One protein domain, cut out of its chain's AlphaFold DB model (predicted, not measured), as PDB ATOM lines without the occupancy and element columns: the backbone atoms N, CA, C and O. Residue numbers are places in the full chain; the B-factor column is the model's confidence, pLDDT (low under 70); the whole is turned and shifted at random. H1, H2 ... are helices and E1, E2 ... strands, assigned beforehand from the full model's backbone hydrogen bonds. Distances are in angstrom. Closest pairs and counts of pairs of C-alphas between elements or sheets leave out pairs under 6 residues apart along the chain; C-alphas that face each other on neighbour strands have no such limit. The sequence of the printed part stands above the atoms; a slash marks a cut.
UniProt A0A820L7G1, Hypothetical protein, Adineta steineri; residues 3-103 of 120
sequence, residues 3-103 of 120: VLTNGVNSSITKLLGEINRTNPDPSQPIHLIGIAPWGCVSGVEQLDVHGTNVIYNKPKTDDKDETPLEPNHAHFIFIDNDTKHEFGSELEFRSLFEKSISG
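AT A GLANCE: This is residues 3 to 103 of the 120 residues of the protein "Hypothetical protein" of Adineta steineri (UniProt A0A820L7G1). With little regular structure, a small parallel sheet, E1 E2 E3, lies between H1 on one face and H2 on the other; residues 48 to 53 of a long loop stick out. The printed part has 101 residues, 39 in named elements, ordered E1, H1, E2, E3, H2, of mixed class. It is compact, with radius of gyration of the C-alphas 14.1 A, and spans 39 by 33 by 31 A.

IN THESE COORDINATES: E2, residues 31 to 37, is 19.5 A long. E1, residues 3 to 5, begins at C-alpha (-17.072, -37.852, 19.634); E3 is residues 75 to 79. H1 is residues 11 to 21, 15.4 A; H2, residues 89 to 101, 19.3 A, ends at C-alpha (-20.579, -45.983, 10.760).

HOW THE PARTS SIT: E2 is parallel to E1, N 5 and O 33 being 2.9 A apart, and to E3, N 77 and O 34 being 2.8 A apart, within hydrogen-bond range. E1, H1, E2 form a strand-helix-strand unit, parallel neighbours with a helix between, its crossover right-handed. H1's closest C-alpha to E2 is Gly 17, 7.6 A from Leu 32. H2 is on the opposite face, height over the sheet 9.4 A; C-alphas Pro 37 and Glu 90 are closest, 5.6 A. O i to N i+4 pairs are within range throughout H1 and in 8 of 9 in H2.

THE WHOLE: The farthest C-alphas, Asp 62 and Gly 103, are 41.6 A apart. The printed part has no cut; the link E2 to E3 is long, 37 residues. Residue 103 has pLDDT under 70.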
ATOM      1  N   VAL A   3     -16.084 -38.010  18.563       90.88
ATOM      2  CA  VAL A   3     -17.072 -37.852  19.634       90.88
ATOM      3  C   VAL A   3     -18.239 -37.052  19.081       90.88
ATOM      4  O   VAL A   3     -18.068 -35.908  18.658       90.88
ATOM      5  N   LEU A   4     -19.422 -37.665  19.078       92.75
ATOM      6  CA  LEU A   4     -20.652 -37.023  18.629       92.75
ATOM      7  C   LEU A   4     -21.318 -36.305  19.804       92.75
ATOM      8  O   LEU A   4     -21.530 -36.896  20.866       92.75
ATOM      9  N   THR A   5     -21.662 -35.037  19.609       92.62
ATOM     10  CA  THR A   5     -22.371 -34.206  20.590       92.62
ATOM     11  C   THR A   5     -23.568 -33.525  19.925       92.62
ATOM     12  O   THR A   5     -23.774 -33.655  18.720       92.62
ATOM     13  N   ASN A   6     -24.351 -32.768  20.693       90.50
ATOM     14  CA  ASN A   6     -25.400 -31.914  20.135       90.50
ATOM     15  C   ASN A   6     -24.863 -30.620  19.483       90.50
ATOM     16  O   ASN A   6     -25.651 -29.811  19.015       90.50
ATOM     17  N   GLY A   7     -23.544 -30.372  19.498       89.12
ATOM     18  CA  GLY A   7     -22.871 -29.233  18.850       89.12
ATOM     19  C   GLY A   7     -23.135 -27.853  19.460       89.12
ATOM     20  O   GLY A   7     -22.338 -26.930  19.291       89.12
ATOM     21  N   VAL A   8     -24.231 -27.697  20.195       89.50
ATOM     22  CA  VAL A   8     -24.595 -26.445  20.850       89.50
ATOM     23  C   VAL A   8     -23.802 -26.238  22.136       89.50
ATOM     24  O   VAL A   8     -23.311 -27.177  22.766       89.50
ATOM     25  N   ASN A   9     -23.695 -24.984  22.555       83.00
ATOM     26  CA  ASN A   9     -22.878 -24.520  23.669       83.00
ATOM     27  C   ASN A   9     -23.478 -24.852  25.053       83.00
ATOM     28  O   ASN A   9     -23.653 -23.981  25.912       83.00
ATOM     29  N   SER A  10     -23.794 -26.130  25.264       79.69
ATOM     30  CA  SER A  10     -24.262 -26.701  26.523       79.69
ATOM     31  C   SER A  10     -23.105 -26.906  27.510       79.69
ATOM     32  O   SER A  10     -21.939 -26.987  27.119       79.69
ATOM     33  N   SER A  11     -23.406 -27.019  28.808       74.12
ATOM     34  CA  SER A  11     -22.390 -27.216  29.856       74.12
ATOM     35  C   SER A  11     -21.499 -28.445  29.625       74.12
ATOM     36  O   SER A  11     -20.307 -28.392  29.915       74.12
ATOM     37  N   ILE A  12     -22.050 -29.530  29.073       77.75
ATOM     38  CA  ILE A  12     -21.300 -30.765  28.783       77.75
ATOM     39  C   ILE A  12     -20.422 -30.577  27.545       77.75
ATOM     40  O   ILE A  12     -19.242 -30.920  27.555       77.75
ATOM     41  N   THR A  13     -20.979 -29.976  26.494       77.50
ATOM     42  CA  THR A  13     -20.277 -29.729  25.232       77.50
ATOM     43  C   THR A  13     -19.080 -28.791  25.431       77.50
ATOM     44  O   THR A  13     -18.017 -29.035  24.869       77.50
ATOM     45  N   LYS A  14     -19.201 -27.794  26.321       80.38
ATOM     46  CA  LYS A  14     -18.084 -26.927  26.747       80.38
ATOM     47  C   LYS A  14     -16.944 -27.708  27.393       80.38
ATOM     48  O   LYS A  14     -15.789 -27.473  27.062       80.38
ATOM     49  N   LEU A  15     -17.253 -28.628  28.311       79.69
ATOM     50  CA  LEU A  15     -16.228 -29.431  28.985       79.69
ATOM     51  C   LEU A  15     -15.469 -30.303  27.979       79.69
ATOM     52  O   LEU A  15     -14.246 -30.384  28.037       79.69
ATOM     53  N   LEU A  16     -16.189 -30.918  27.038       78.50
ATOM     54  CA  LEU A  16     -15.577 -31.688  25.955       78.50
ATOM     55  C   LEU A  16     -14.700 -30.805  25.061       78.50
ATOM     56  O   LEU A  16     -13.588 -31.207  24.715       78.50
ATOM     57  N   GLY A  17     -15.169 -29.597  24.743       75.62
ATOM     58  CA  GLY A  17     -14.406 -28.589  24.014       75.62
ATOM     59  C   GLY A  17     -13.097 -28.223  24.711       75.62
ATOM     60  O   GLY A  17     -12.038 -28.256  24.087       75.62
ATOM     61  N   GLU A  18     -13.141 -27.972  26.019       81.19
ATOM     62  CA  GLU A  18     -11.948 -27.680  26.819       81.19
ATOM     63  C   GLU A  18     -10.982 -28.867  26.882       81.19
ATOM     64  O   GLU A  18      -9.783 -28.682  26.684       81.19
ATOM     65  N   ILE A  19     -11.485 -30.090  27.081       82.19
ATOM     66  CA  ILE A  19     -10.650 -31.299  27.069       82.19
ATOM     67  C   ILE A  19      -9.919 -31.422  25.730       82.19
ATOM     68  O   ILE A  19      -8.705 -31.624  25.718       82.19
ATOM     69  N   ASN A  20     -10.630 -31.235  24.614       78.12
ATOM     70  CA  ASN A  20     -10.033 -31.272  23.283       78.12
ATOM     71  C   ASN A  20      -8.986 -30.161  23.093       78.12
ATOM     72  O   ASN A  20      -7.886 -30.420  22.609       78.12
ATOM     73  N   ARG A  21      -9.289 -28.935  23.540       80.56
ATOM     74  CA  ARG A  21      -8.376 -27.783  23.478       80.56
ATOM     75  C   ARG A  21      -7.096 -28.001  24.289       80.56
ATOM     76  O   ARG A  21      -6.039 -27.516  23.901       80.56
ATOM     77  N   THR A  22      -7.189 -28.709  25.414       84.25
ATOM     78  CA  THR A  22      -6.050 -29.020  26.295       84.25
ATOM     79  C   THR A  22      -5.383 -30.364  26.002       84.25
ATOM     80  O   THR A  22      -4.560 -30.810  26.801       84.25
ATOM     81  N   ASN A  23      -5.719 -31.021  24.886       80.75
ATOM     82  CA  ASN A  23      -5.159 -32.325  24.550       80.75
ATOM     83  C   ASN A  23      -3.617 -32.247  24.446       80.75
ATOM     84  O   ASN A  23      -3.104 -31.498  23.610       80.75
ATOM     85  N   PRO A  24      -2.869 -33.004  25.273       75.50
ATOM     86  CA  PRO A  24      -1.411 -32.933  25.305       75.50
ATOM     87  C   PRO A  24      -0.733 -33.627  24.117       75.50
ATOM     88  O   PRO A  24       0.459 -33.408  23.916       75.50
ATOM     89  N   ASP A  25      -1.454 -34.456  23.350       84.12
ATOM     90  CA  ASP A  25      -0.930 -35.149  22.168       84.12
ATOM     91  C   ASP A  25      -1.581 -34.622  20.872       84.12
ATOM     92  O   ASP A  25      -2.653 -35.089  20.470       84.12
ATOM     93  N   PRO A  26      -0.926 -33.684  20.163       79.12
ATOM     94  CA  PRO A  26      -1.420 -33.157  18.892       79.12
ATOM     95  C   PRO A  26      -1.502 -34.209  17.779       79.12
ATOM     96  O   PRO A  26      -2.197 -33.987  16.789       79.12
ATOM     97  N   SER A  27      -0.793 -35.339  17.904       83.75
ATOM     98  CA  SER A  27      -0.812 -36.406  16.896       83.75
ATOM     99  C   SER A  27      -2.078 -37.265  16.959       83.75
ATOM    100  O   SER A  27      -2.391 -37.977  16.004       83.75
ATOM    101  N   GLN A  28      -2.845 -37.158  18.050       83.00
ATOM    102  CA  GLN A  28      -4.089 -37.890  18.269       83.00
ATOM    103  C   GLN A  28      -5.240 -36.934  18.600       83.00
ATOM    104  O   GLN A  28      -5.737 -36.912  19.731       83.00
ATOM    105  N   PRO A  29      -5.703 -36.134  17.623       82.75
ATOM    106  CA  PRO A  29      -6.799 -35.211  17.853       82.75
ATOM    107  C   PRO A  29      -8.112 -35.944  18.181       82.75
ATOM    108  O   PRO A  29      -8.428 -37.032  17.667       82.75
ATOM    109  N   ILE A  30      -8.909 -35.313  19.044       86.31
ATOM    110  CA  ILE A  30     -10.296 -35.694  19.284       86.31
ATOM    111  C   ILE A  30     -11.151 -34.848  18.339       86.31
ATOM    112  O   ILE A  30     -11.180 -33.624  18.416       86.31
ATOM    113  N   HIS A  31     -11.853 -35.500  17.422       89.75
ATOM    114  CA  HIS A  31     -12.761 -34.828  16.503       89.75
ATOM    115  C   HIS A  31     -14.138 -34.758  17.149       89.75
ATOM    116  O   HIS A  31     -14.889 -35.736  17.144       89.75
ATOM    117  N   LEU A  32     -14.444 -33.601  17.735       93.19
ATOM    118  CA  LEU A  32     -15.790 -33.280  18.189       93.19
ATOM    119  C   LEU A  32     -16.654 -32.943  16.966       93.19
ATOM    120  O   LEU A  32     -16.331 -32.020  16.212       93.19
ATOM    121  N   ILE A  33     -17.732 -33.703  16.770       94.69
ATOM    122  CA  ILE A  33     -18.706 -33.516  15.689       94.69
ATOM    123  C   ILE A  33     -20.046 -33.156  16.327       94.69
ATOM    124  O   ILE A  33     -20.601 -33.933  17.105       94.69
ATOM    125  N   GLY A  34     -20.546 -31.965  16.014       95.06
ATOM    126  CA  GLY A  34     -21.798 -31.452  16.550       95.06
ATOM    127  C   GLY A  34     -22.945 -31.774  15.607       95.06
ATOM    128  O   GLY A  34     -22.897 -31.366  14.453       95.06
ATOM    129  N   ILE A  35     -23.964 -32.483  16.082       95.81
ATOM    130  CA  ILE A  35     -25.193 -32.735  15.324       95.81
ATOM    131  C   ILE A  35     -26.300 -31.920  15.987       95.81
ATOM    132  O   ILE A  35     -26.678 -32.222  17.116       95.81
ATOM    133  N   ALA A  36     -26.779 -30.877  15.310       94.56
ATOM    134  CA  ALA A  36     -27.733 -29.925  15.873       94.56
ATOM    135  C   ALA A  36     -28.937 -29.720  14.939       94.56
ATOM    136  O   ALA A  36     -28.755 -29.700  13.719       94.56
ATOM    137  N   PRO A  37     -30.150 -29.521  15.477       94.88
ATOM    138  CA  PRO A  37     -31.290 -29.089  14.678       94.88
ATOM    139  C   PRO A  37     -31.075 -27.647  14.197       94.88
ATOM    140  O   PRO A  37     -30.763 -26.765  14.999       94.88
ATOM    141  N   TRP A  38     -31.239 -27.398  12.896       95.06
ATOM    142  CA  TRP A  38     -31.027 -26.082  12.279       95.06
ATOM    143  C   TRP A  38     -31.891 -25.004  12.944       95.06
ATOM    144  O   TRP A  38     -31.389 -23.949  13.320       95.06
ATOM    145  N   GLY A  39     -33.163 -25.318  13.201       93.19
ATOM    146  CA  GLY A  39     -34.132 -24.411  13.816       93.19
ATOM    147  C   GLY A  39     -33.874 -24.019  15.277       93.19
ATOM    148  O   GLY A  39     -34.601 -23.166  15.779       93.19
ATOM    149  N   CYS A  40     -32.885 -24.611  15.961       93.06
ATOM    150  CA  CYS A  40     -32.529 -24.261  17.347       93.06
ATOM    151  C   CYS A  40     -31.114 -23.683  17.480       93.06
ATOM    152  O   CYS A  40     -30.625 -23.480  18.595       93.06
ATOM    153  N   VAL A  41     -30.406 -23.458  16.371       93.62
ATOM    154  CA  VAL A  41     -29.086 -22.825  16.398       93.62
ATOM    155  C   VAL A  41     -29.275 -21.315  16.352       93.62
ATOM    156  O   VAL A  41     -29.885 -20.787  15.429       93.62
ATOM    157  N   SER A  42     -28.711 -20.597  17.322       94.12
ATOM    158  CA  SER A  42     -28.723 -19.136  17.244       94.12
ATOM    159  C   SER A  42     -27.667 -18.639  16.261       94.12
ATOM    160  O   SER A  42     -26.530 -19.132  16.230       94.12
ATOM    161  N   GLY A  43     -28.015 -17.614  15.487       92.19
ATOM    162  CA  GLY A  43     -27.105 -17.017  14.513       92.19
ATOM    163  C   GLY A  43     -27.042 -17.753  13.175       92.19
ATOM    164  O   GLY A  43     -26.046 -17.617  12.463       92.19
ATOM    165  N   VAL A  44     -28.051 -18.570  12.850       90.88
ATOM    166  CA  VAL A  44     -28.138 -19.317  11.581       90.88
ATOM    167  C   VAL A  44     -28.109 -18.414  10.354       90.88
ATOM    168  O   VAL A  44     -27.595 -18.819   9.318       90.88
ATOM    169  N   GLU A  45     -28.547 -17.164  10.471       91.69
ATOM    170  CA  GLU A  45     -28.469 -16.169   9.402       91.69
ATOM    171  C   GLU A  45     -27.028 -15.848   8.975       91.69
ATOM    172  O   GLU A  45     -26.798 -15.428   7.845       91.69
ATOM    173  N   GLN A  46     -26.040 -16.066   9.853       93.75
ATOM    174  CA  GLN A  46     -24.617 -15.936   9.508       93.75
ATOM    175  C   GLN A  46     -24.089 -17.161   8.752       93.75
ATOM    176  O   GLN A  46     -23.038 -17.090   8.116       93.75
ATOM    177  N   LEU A  47     -24.780 -18.296   8.880       91.75
ATOM    178  CA  LEU A  47     -24.411 -19.585   8.302       91.75
ATOM    179  C   LEU A  47     -25.143 -19.860   6.985       91.75
ATOM    180  O   LEU A  47     -24.683 -20.698   6.212       91.75
ATOM    181  N   ASP A  48     -26.239 -19.148   6.720       90.94
ATOM    182  CA  ASP A  48     -27.016 -19.215   5.482       90.94
ATOM    183  C   ASP A  48     -26.286 -18.511   4.325       90.94
ATOM    184  O   ASP A  48     -26.643 -17.430   3.852       90.94
ATOM    185  N   VAL A  49     -25.179 -19.116   3.900       90.19
ATOM    186  CA  VAL A  49     -24.390 -18.693   2.746       90.19
ATOM    187  C   VAL A  49     -24.151 -19.865   1.810       90.19
ATOM    188  O   VAL A  49     -23.955 -21.006   2.226       90.19
ATOM    189  N   HIS A  50     -24.082 -19.582   0.512       90.94
ATOM    190  CA  HIS A  50     -23.807 -20.613  -0.478       90.94
ATOM    191  C   HIS A  50     -22.344 -20.572  -0.936       90.94
ATOM    192  O   HIS A  50     -21.882 -19.586  -1.503       90.94
ATOM    193  N   GLY A  51     -21.636 -21.699  -0.781       89.19
ATOM    194  CA  GLY A  51     -20.374 -21.965  -1.486       89.19
ATOM    195  C   GLY A  51     -19.183 -21.107  -1.053       89.19
ATOM    196  O   GLY A  51     -18.219 -20.986  -1.804       89.19
ATOM    197  N   THR A  52     -19.238 -20.514   0.138       93.00
ATOM    198  CA  THR A  52     -18.158 -19.695   0.691       93.00
ATOM    199  C   THR A  52     -17.954 -19.986   2.171       93.00
ATOM    200  O   THR A  52     -18.839 -20.504   2.849       93.00
ATOM    201  N   ASN A  53     -16.780 -19.621   2.676       92.00
ATOM    202  CA  ASN A  53     -16.498 -19.636   4.102       92.00
ATOM    203  C   ASN A  53     -17.209 -18.468   4.795       92.00
ATOM    204  O   ASN A  53     -17.291 -17.369   4.239       92.00
ATOM    205  N   VAL A  54     -17.644 -18.699   6.032       93.56
ATOM    206  CA  VAL A  54     -18.237 -17.692   6.918       93.56
ATOM    207  C   VAL A  54     -17.547 -17.658   8.264       93.56
ATOM    208  O   VAL A  54     -17.028 -18.661   8.749       93.56
ATOM    209  N   ILE A  55     -17.570 -16.476   8.872       93.56
ATOM    210  CA  ILE A  55     -17.182 -16.283  10.263       93.56
ATOM    211  C   ILE A  55     -18.464 -16.300  11.086       93.56
ATOM    212  O   ILE A  55     -19.262 -15.371  11.009       93.56
ATOM    213  N   TYR A  56     -18.633 -17.345  11.889       94.19
ATOM    214  CA  TYR A  56     -19.701 -17.412  12.875       94.19
ATOM    215  C   TYR A  56     -19.287 -16.655  14.138       94.19
ATOM    216  O   TYR A  56     -18.409 -17.093  14.886       94.19
ATOM    217  N   ASN A  57     -19.929 -15.518  14.392       93.75
ATOM    218  CA  ASN A  57     -19.772 -14.794  15.644       93.75
ATOM    219  C   ASN A  57     -20.859 -15.249  16.605       93.75
ATOM    220  O   ASN A  57     -22.040 -15.001  16.358       93.75
ATOM    221  N   LYS A  58     -20.445 -15.880  17.713       90.12
ATOM    222  CA  LYS A  58     -21.345 -16.367  18.763       90.12
ATOM    223  C   LYS A  58     -22.347 -15.266  19.161       90.12
ATOM    224  O   LYS A  58     -21.930 -14.295  19.807       90.12
ATOM    225  N   PRO A  59     -23.643 -15.419  18.840       88.56
ATOM    226  CA  PRO A  59     -24.644 -14.434  19.203       88.56
ATOM    227  C   PRO A  59     -24.815 -14.367  20.718       88.56
ATOM    228  O   PRO A  59     -24.684 -15.367  21.434       88.56
ATOM    229  N   LYS A  60     -25.156 -13.178  21.208       85.12
ATOM    230  CA  LYS A  60     -25.796 -13.030  22.514       85.12
ATOM    231  C   LYS A  60     -27.286 -13.220  22.273       85.12
ATOM    232  O   LYS A  60     -27.911 -12.336  21.700       85.12
ATOM    233  N   THR A  61     -27.810 -14.383  22.637       78.31
ATOM    234  CA  THR A  61     -29.245 -14.658  22.576       78.31
ATOM    235  C   THR A  61     -29.793 -14.782  23.993       78.31
ATOM    236  O   THR A  61     -29.168 -15.431  24.836       78.31
ATOM    237  N   ASP A  62     -30.922 -14.122  24.240       78.75
ATOM    238  CA  ASP A  62     -31.758 -14.325  25.429       78.75
ATOM    239  C   ASP A  62     -32.895 -15.324  25.138       78.75
ATOM    240  O   ASP A  62     -33.683 -15.646  26.031       78.75
ATOM    241  N   ASP A  63     -32.980 -15.804  23.891       80.62
ATOM    242  CA  ASP A  63     -33.912 -16.846  23.486       80.62
ATOM    243  C   ASP A  63     -33.515 -18.163  24.160       80.62
ATOM    244  O   ASP A  63     -32.357 -18.584  24.122       80.62
ATOM    245  N   LYS A  64     -34.482 -18.786  24.833       78.62
ATOM    246  CA  LYS A  64     -34.275 -20.056  25.537       78.62
ATOM    247  C   LYS A  64     -34.367 -21.247  24.597       78.62
ATOM    248  O   LYS A  64     -33.876 -22.317  24.956       78.62
ATOM    249  N   ASP A  65     -34.962 -21.042  23.431       85.69
ATOM    250  CA  ASP A  65     -35.248 -22.093  22.471       85.69
ATOM    251  C   ASP A  65     -34.202 -22.144  21.343       85.69
ATOM    252  O   ASP A  65     -34.179 -23.080  20.542       85.69
ATOM    253  N   GLU A  66     -33.254 -21.201  21.341       89.50
ATOM    254  CA  GLU A  66     -32.062 -21.227  20.499       89.50
ATOM    255  C   GLU A  66     -30.786 -21.265  21.340       89.50
ATOM    256  O   GLU A  66     -30.654 -20.607  22.370       89.50
ATOM    257  N   THR A  67     -29.782 -22.013  20.893       91.56
ATOM    258  CA  THR A  67     -28.482 -22.076  21.567       91.56
ATOM    259  C   THR A  67     -27.353 -21.858  20.565       91.56
ATOM    260  O   THR A  67     -27.365 -22.443  19.482       91.56
ATOM    261  N   PRO A  68     -26.337 -21.041  20.901       93.81
ATOM    262  CA  PRO A  68     -25.204 -20.838  20.011       93.81
ATOM    263  C   PRO A  68     -24.373 -22.110  19.852       93.81
ATOM    264  O   PRO A  68     -24.363 -22.968  20.738       93.81
ATOM    265  N   LEU A  69     -23.591 -22.187  18.780       94.38
ATOM    266  CA  LEU A  69     -22.640 -23.277  18.562       94.38
ATOM    267  C   LEU A  69     -21.479 -23.242  19.567       94.38
ATOM    268  O   LEU A  69     -21.122 -22.195  20.130       94.38
ATOM    269  N   GLU A  70     -20.893 -24.410  19.820       92.19
ATOM    270  CA  GLU A  70     -19.690 -24.549  20.637       92.19
ATOM    271  C   GLU A  70     -18.422 -24.448  19.759       92.19
ATOM    272  O   GLU A  70     -18.269 -25.212  18.811       92.19
ATOM    273  N   PRO A  71     -17.501 -23.508  20.037       90.12
ATOM    274  CA  PRO A  71     -16.408 -23.170  19.118       90.12
ATOM    275  C   PRO A  71     -15.286 -24.214  18.989       90.12
ATOM    276  O   PRO A  71     -14.495 -24.113  18.057       90.12
ATOM    277  N   ASN A  72     -15.169 -25.187  19.896       89.38
ATOM    278  CA  ASN A  72     -14.100 -26.192  19.875       89.38
ATOM    279  C   ASN A  72     -14.459 -27.442  19.045       89.38
ATOM    280  O   ASN A  72     -13.713 -28.429  19.052       89.38
ATOM    281  N   HIS A  73     -15.592 -27.423  18.338       92.00
ATOM    282  CA  HIS A  73     -15.980 -28.474  17.400       92.00
ATOM    283  C   HIS A  73     -15.200 -28.387  16.090       92.00
ATOM    284  O   HIS A  73     -14.981 -27.309  15.545       92.00
ATOM    285  N   ALA A  74     -14.807 -29.548  15.562       91.62
ATOM    286  CA  ALA A  74     -14.127 -29.637  14.272       91.62
ATOM    287  C   ALA A  74     -15.125 -29.650  13.104       91.62
ATOM    288  O   ALA A  74     -14.822 -29.159  12.018       91.62
ATOM    289  N   HIS A  75     -16.309 -30.228  13.326       94.19
ATOM    290  CA  HIS A  75     -17.340 -30.397  12.308       94.19
ATOM    291  C   HIS A  75     -18.734 -30.180  12.895       94.19
ATOM    292  O   HIS A  75     -18.981 -30.494  14.062       94.19
ATOM    293  N   PHE A  76     -19.649 -29.719  12.045       95.31
ATOM    294  CA  PHE A  76     -21.070 -29.600  12.348       95.31
ATOM    295  C   PHE A  76     -21.909 -30.278  11.268       95.31
ATOM    296  O   PHE A  76     -21.571 -30.222  10.086       95.31
ATOM    297  N   ILE A  77     -23.004 -30.901  11.690       95.81
ATOM    298  CA  ILE A  77     -24.077 -31.409  10.842       95.81
ATOM    299  C   ILE A  77     -25.364 -30.750  11.331       95.81
ATOM    300  O   ILE A  77     -25.722 -30.892  12.502       95.81
ATOM    301  N   PHE A  78     -26.044 -30.040  10.437       95.38
ATOM    302  CA  PHE A  78     -27.324 -29.406  10.733       95.38
ATOM    303  C   PHE A  78     -28.468 -30.239  10.176       95.38
ATOM    304  O   PHE A  78     -28.447 -30.616   9.005       95.38
ATOM    305  N   ILE A  79     -29.443 -30.539  11.031       95.69
ATOM    306  CA  ILE A  79     -30.643 -31.284  10.664       95.69
ATOM    307  C   ILE A  79     -31.779 -30.293  10.493       95.69
ATOM    308  O   ILE A  79     -32.183 -29.639  11.453       95.69
ATOM    309  N   ASP A  80     -32.261 -30.176   9.265       93.69
ATOM    310  CA  ASP A  80     -33.400 -29.337   8.935       93.69
ATOM    311  C   ASP A  80     -34.649 -30.205   8.757       93.69
ATOM    312  O   ASP A  80     -34.623 -31.233   8.076       93.69
ATOM    313  N   ASN A  81     -35.728 -29.808   9.421       91.25
ATOM    314  CA  ASN A  81     -37.044 -30.438   9.374       91.25
ATOM    315  C   ASN A  81     -38.156 -29.392   9.176       91.25
ATOM    316  O   ASN A  81     -39.304 -29.668   9.518       91.25
ATOM    317  N   ASP A  82     -37.808 -28.194   8.692       90.88
ATOM    318  CA  ASP A  82     -38.709 -27.051   8.501       90.88
ATOM    319  C   ASP A  82     -39.382 -26.531   9.792       90.88
ATOM    320  O   ASP A  82     -40.335 -25.747   9.736       90.88
ATOM    321  N   THR A  83     -38.892 -26.925  10.974       89.62
ATOM    322  CA  THR A  83     -39.370 -26.414  12.271       89.62
ATOM    323  C   THR A  83     -38.391 -25.410  12.874       89.62
ATOM    324  O   THR A  83     -37.207 -25.375  12.535       89.62
ATOM    325  N   LYS A  84     -38.885 -24.578  13.792       89.56
ATOM    326  CA  LYS A  84     -38.062 -23.704  14.636       89.56
ATOM    327  C   LYS A  84     -38.253 -24.098  16.085       89.56
ATOM    328  O   LYS A  84     -39.362 -24.474  16.450       89.56
ATOM    329  N   HIS A  85     -37.197 -23.961  16.886       90.06
ATOM    330  CA  HIS A  85     -37.265 -24.110  18.346       90.06
ATOM    331  C   HIS A  85     -37.636 -25.522  18.832       90.06
ATOM    332  O   HIS A  85     -37.942 -25.725  20.005       90.06
ATOM    333  N   GLU A  86     -37.561 -26.525  17.953       89.75
ATOM    334  CA  GLU A  86     -37.851 -27.922  18.271       89.75
ATOM    335  C   GLU A  86     -36.574 -28.771  18.280       89.75
ATOM    336  O   GLU A  86     -35.986 -29.090  17.245       89.75
ATOM    337  N   PHE A  87     -36.155 -29.175  19.480       86.94
ATOM    338  CA  PHE A  87     -35.118 -30.190  19.654       86.94
ATOM    339  C   PHE A  87     -35.686 -31.593  19.435       86.94
ATOM    340  O   PHE A  87     -36.834 -31.876  19.778       86.94
ATOM    341  N   GLY A  88     -34.852 -32.507  18.943       87.81
ATOM    342  CA  GLY A  88     -35.179 -33.922  18.804       87.81
ATOM    343  C   GLY A  88     -35.101 -34.436  17.370       87.81
ATOM    344  O   GLY A  88     -34.908 -35.639  17.181       87.81
ATOM    345  N   SER A  89     -35.180 -33.557  16.365       88.88
ATOM    346  CA  SER A  89     -35.032 -33.942  14.953       88.88
ATOM    347  C   SER A  89     -33.649 -34.533  14.659       88.88
ATOM    348  O   SER A  89     -33.501 -35.408  13.805       88.88
ATOM    349  N   GLU A  90     -32.637 -34.156  15.441       92.19
ATOM    350  CA  GLU A  90     -31.286 -34.690  15.348       92.19
ATOM    351  C   GLU A  90     -31.128 -36.119  15.894       92.19
ATOM    352  O   GLU A  90     -30.165 -36.805  15.541       92.19
ATOM    353  N   LEU A  91     -32.047 -36.596  16.744       91.62
ATOM    354  CA  LEU A  91     -31.903 -37.871  17.460       91.62
ATOM    355  C   LEU A  91     -32.038 -39.087  16.542       91.62
ATOM    356  O   LEU A  91     -31.259 -40.044  16.654       91.62
ATOM    357  N   GLU A  92     -33.008 -39.057  15.627       91.69
ATOM    358  CA  GLU A  92     -33.187 -40.122  14.638       91.69
ATOM    359  C   GLU A  92     -31.981 -40.173  13.698       91.69
ATOM    360  O   GLU A  92     -31.374 -41.235  13.525       91.69
ATOM    361  N   PHE A  93     -31.570 -39.014  13.171       93.75
ATOM    362  CA  PHE A  93     -30.387 -38.912  12.323       93.75
ATOM    363  C   PHE A  93     -29.147 -39.459  13.029       93.75
ATOM    364  O   PHE A  93     -28.434 -40.287  12.465       93.75
ATOM    365  N   ARG A  94     -28.900 -39.048  14.279       93.69
ATOM    366  CA  ARG A  94     -27.746 -39.504  15.058       93.69
ATOM    367  C   ARG A  94     -27.752 -41.020  15.236       93.69
ATOM    368  O   ARG A  94     -26.720 -41.653  15.027       93.69
ATOM    369  N   SER A  95     -28.904 -41.603  15.559       91.88
ATOM    370  CA  SER A  95     -29.050 -43.055  15.730       91.88
ATOM    371  C   SER A  95     -28.733 -43.817  14.437       91.88
ATOM    372  O   SER A  95     -28.017 -44.822  14.454       91.88
ATOM    373  N   LEU A  96     -29.232 -43.330  13.295       92.44
ATOM    374  CA  LEU A  96     -28.952 -43.909  11.977       92.44
ATOM    375  C   LEU A  96     -27.486 -43.729  11.572       92.44
ATOM    376  O   LEU A  96     -26.870 -44.671  11.070       92.44
ATOM    377  N   PHE A  97     -26.918 -42.553  11.832       92.00
ATOM    378  CA  PHE A  97     -25.526 -42.238  11.547       92.00
ATOM    379  C   PHE A  97     -24.587 -43.154  12.337       92.00
ATOM    380  O   PHE A  97     -23.795 -43.867  11.724       92.00
ATOM    381  N   GLU A  98     -24.739 -43.226  13.664       91.19
ATOM    382  CA  GLU A  98     -23.959 -44.108  14.545       91.19
ATOM    383  C   GLU A  98     -24.039 -45.571  14.091       91.19
ATOM    384  O   GLU A  98     -23.017 -46.249  13.951       91.19
ATOM    385  N   LYS A  99     -25.248 -46.051  13.772       89.44
ATOM    386  CA  LYS A  99     -25.443 -47.403  13.244       89.44
ATOM    387  C   LYS A  99     -24.705 -47.610  11.922       89.44
ATOM    388  O   LYS A  99     -24.017 -48.620  11.778       89.44
ATOM    389  N   SER A 100     -24.810 -46.665  10.987       89.81
ATOM    390  CA  SER A 100     -24.192 -46.767   9.661       89.81
ATOM    391  C   SER A 100     -22.662 -46.817   9.723       89.81
ATOM    392  O   SER A 100     -22.051 -47.626   9.025       89.81
ATOM    393  N   ILE A 101     -22.041 -46.031  10.611       88.50
ATOM    394  CA  ILE A 101     -20.579 -45.983  10.760       88.50
ATOM    395  C   ILE A 101     -20.035 -47.121  11.628       88.50
ATOM    396  O   ILE A 101     -18.862 -47.466  11.516       88.50
ATOM    397  N   SER A 102     -20.877 -47.745  12.462       84.69
ATOM    398  CA  SER A 102     -20.496 -48.905  13.284       84.69
ATOM    399  C   SER A 102     -20.238 -50.188  12.478       84.69
ATOM    400  O   SER A 102     -19.858 -51.204  13.053       84.69
ATOM    401  N   GLY A 103     -20.465 -50.173  11.159       69.75
ATOM    402  CA  GLY A 103     -20.328 -51.351  10.297       69.75
ATOM    403  C   GLY A 103     -21.510 -52.326  10.368       69.75
ATOM    404  O   GLY A 103     -21.494 -53.354   9.693       69.75
TER     405      GLY A 103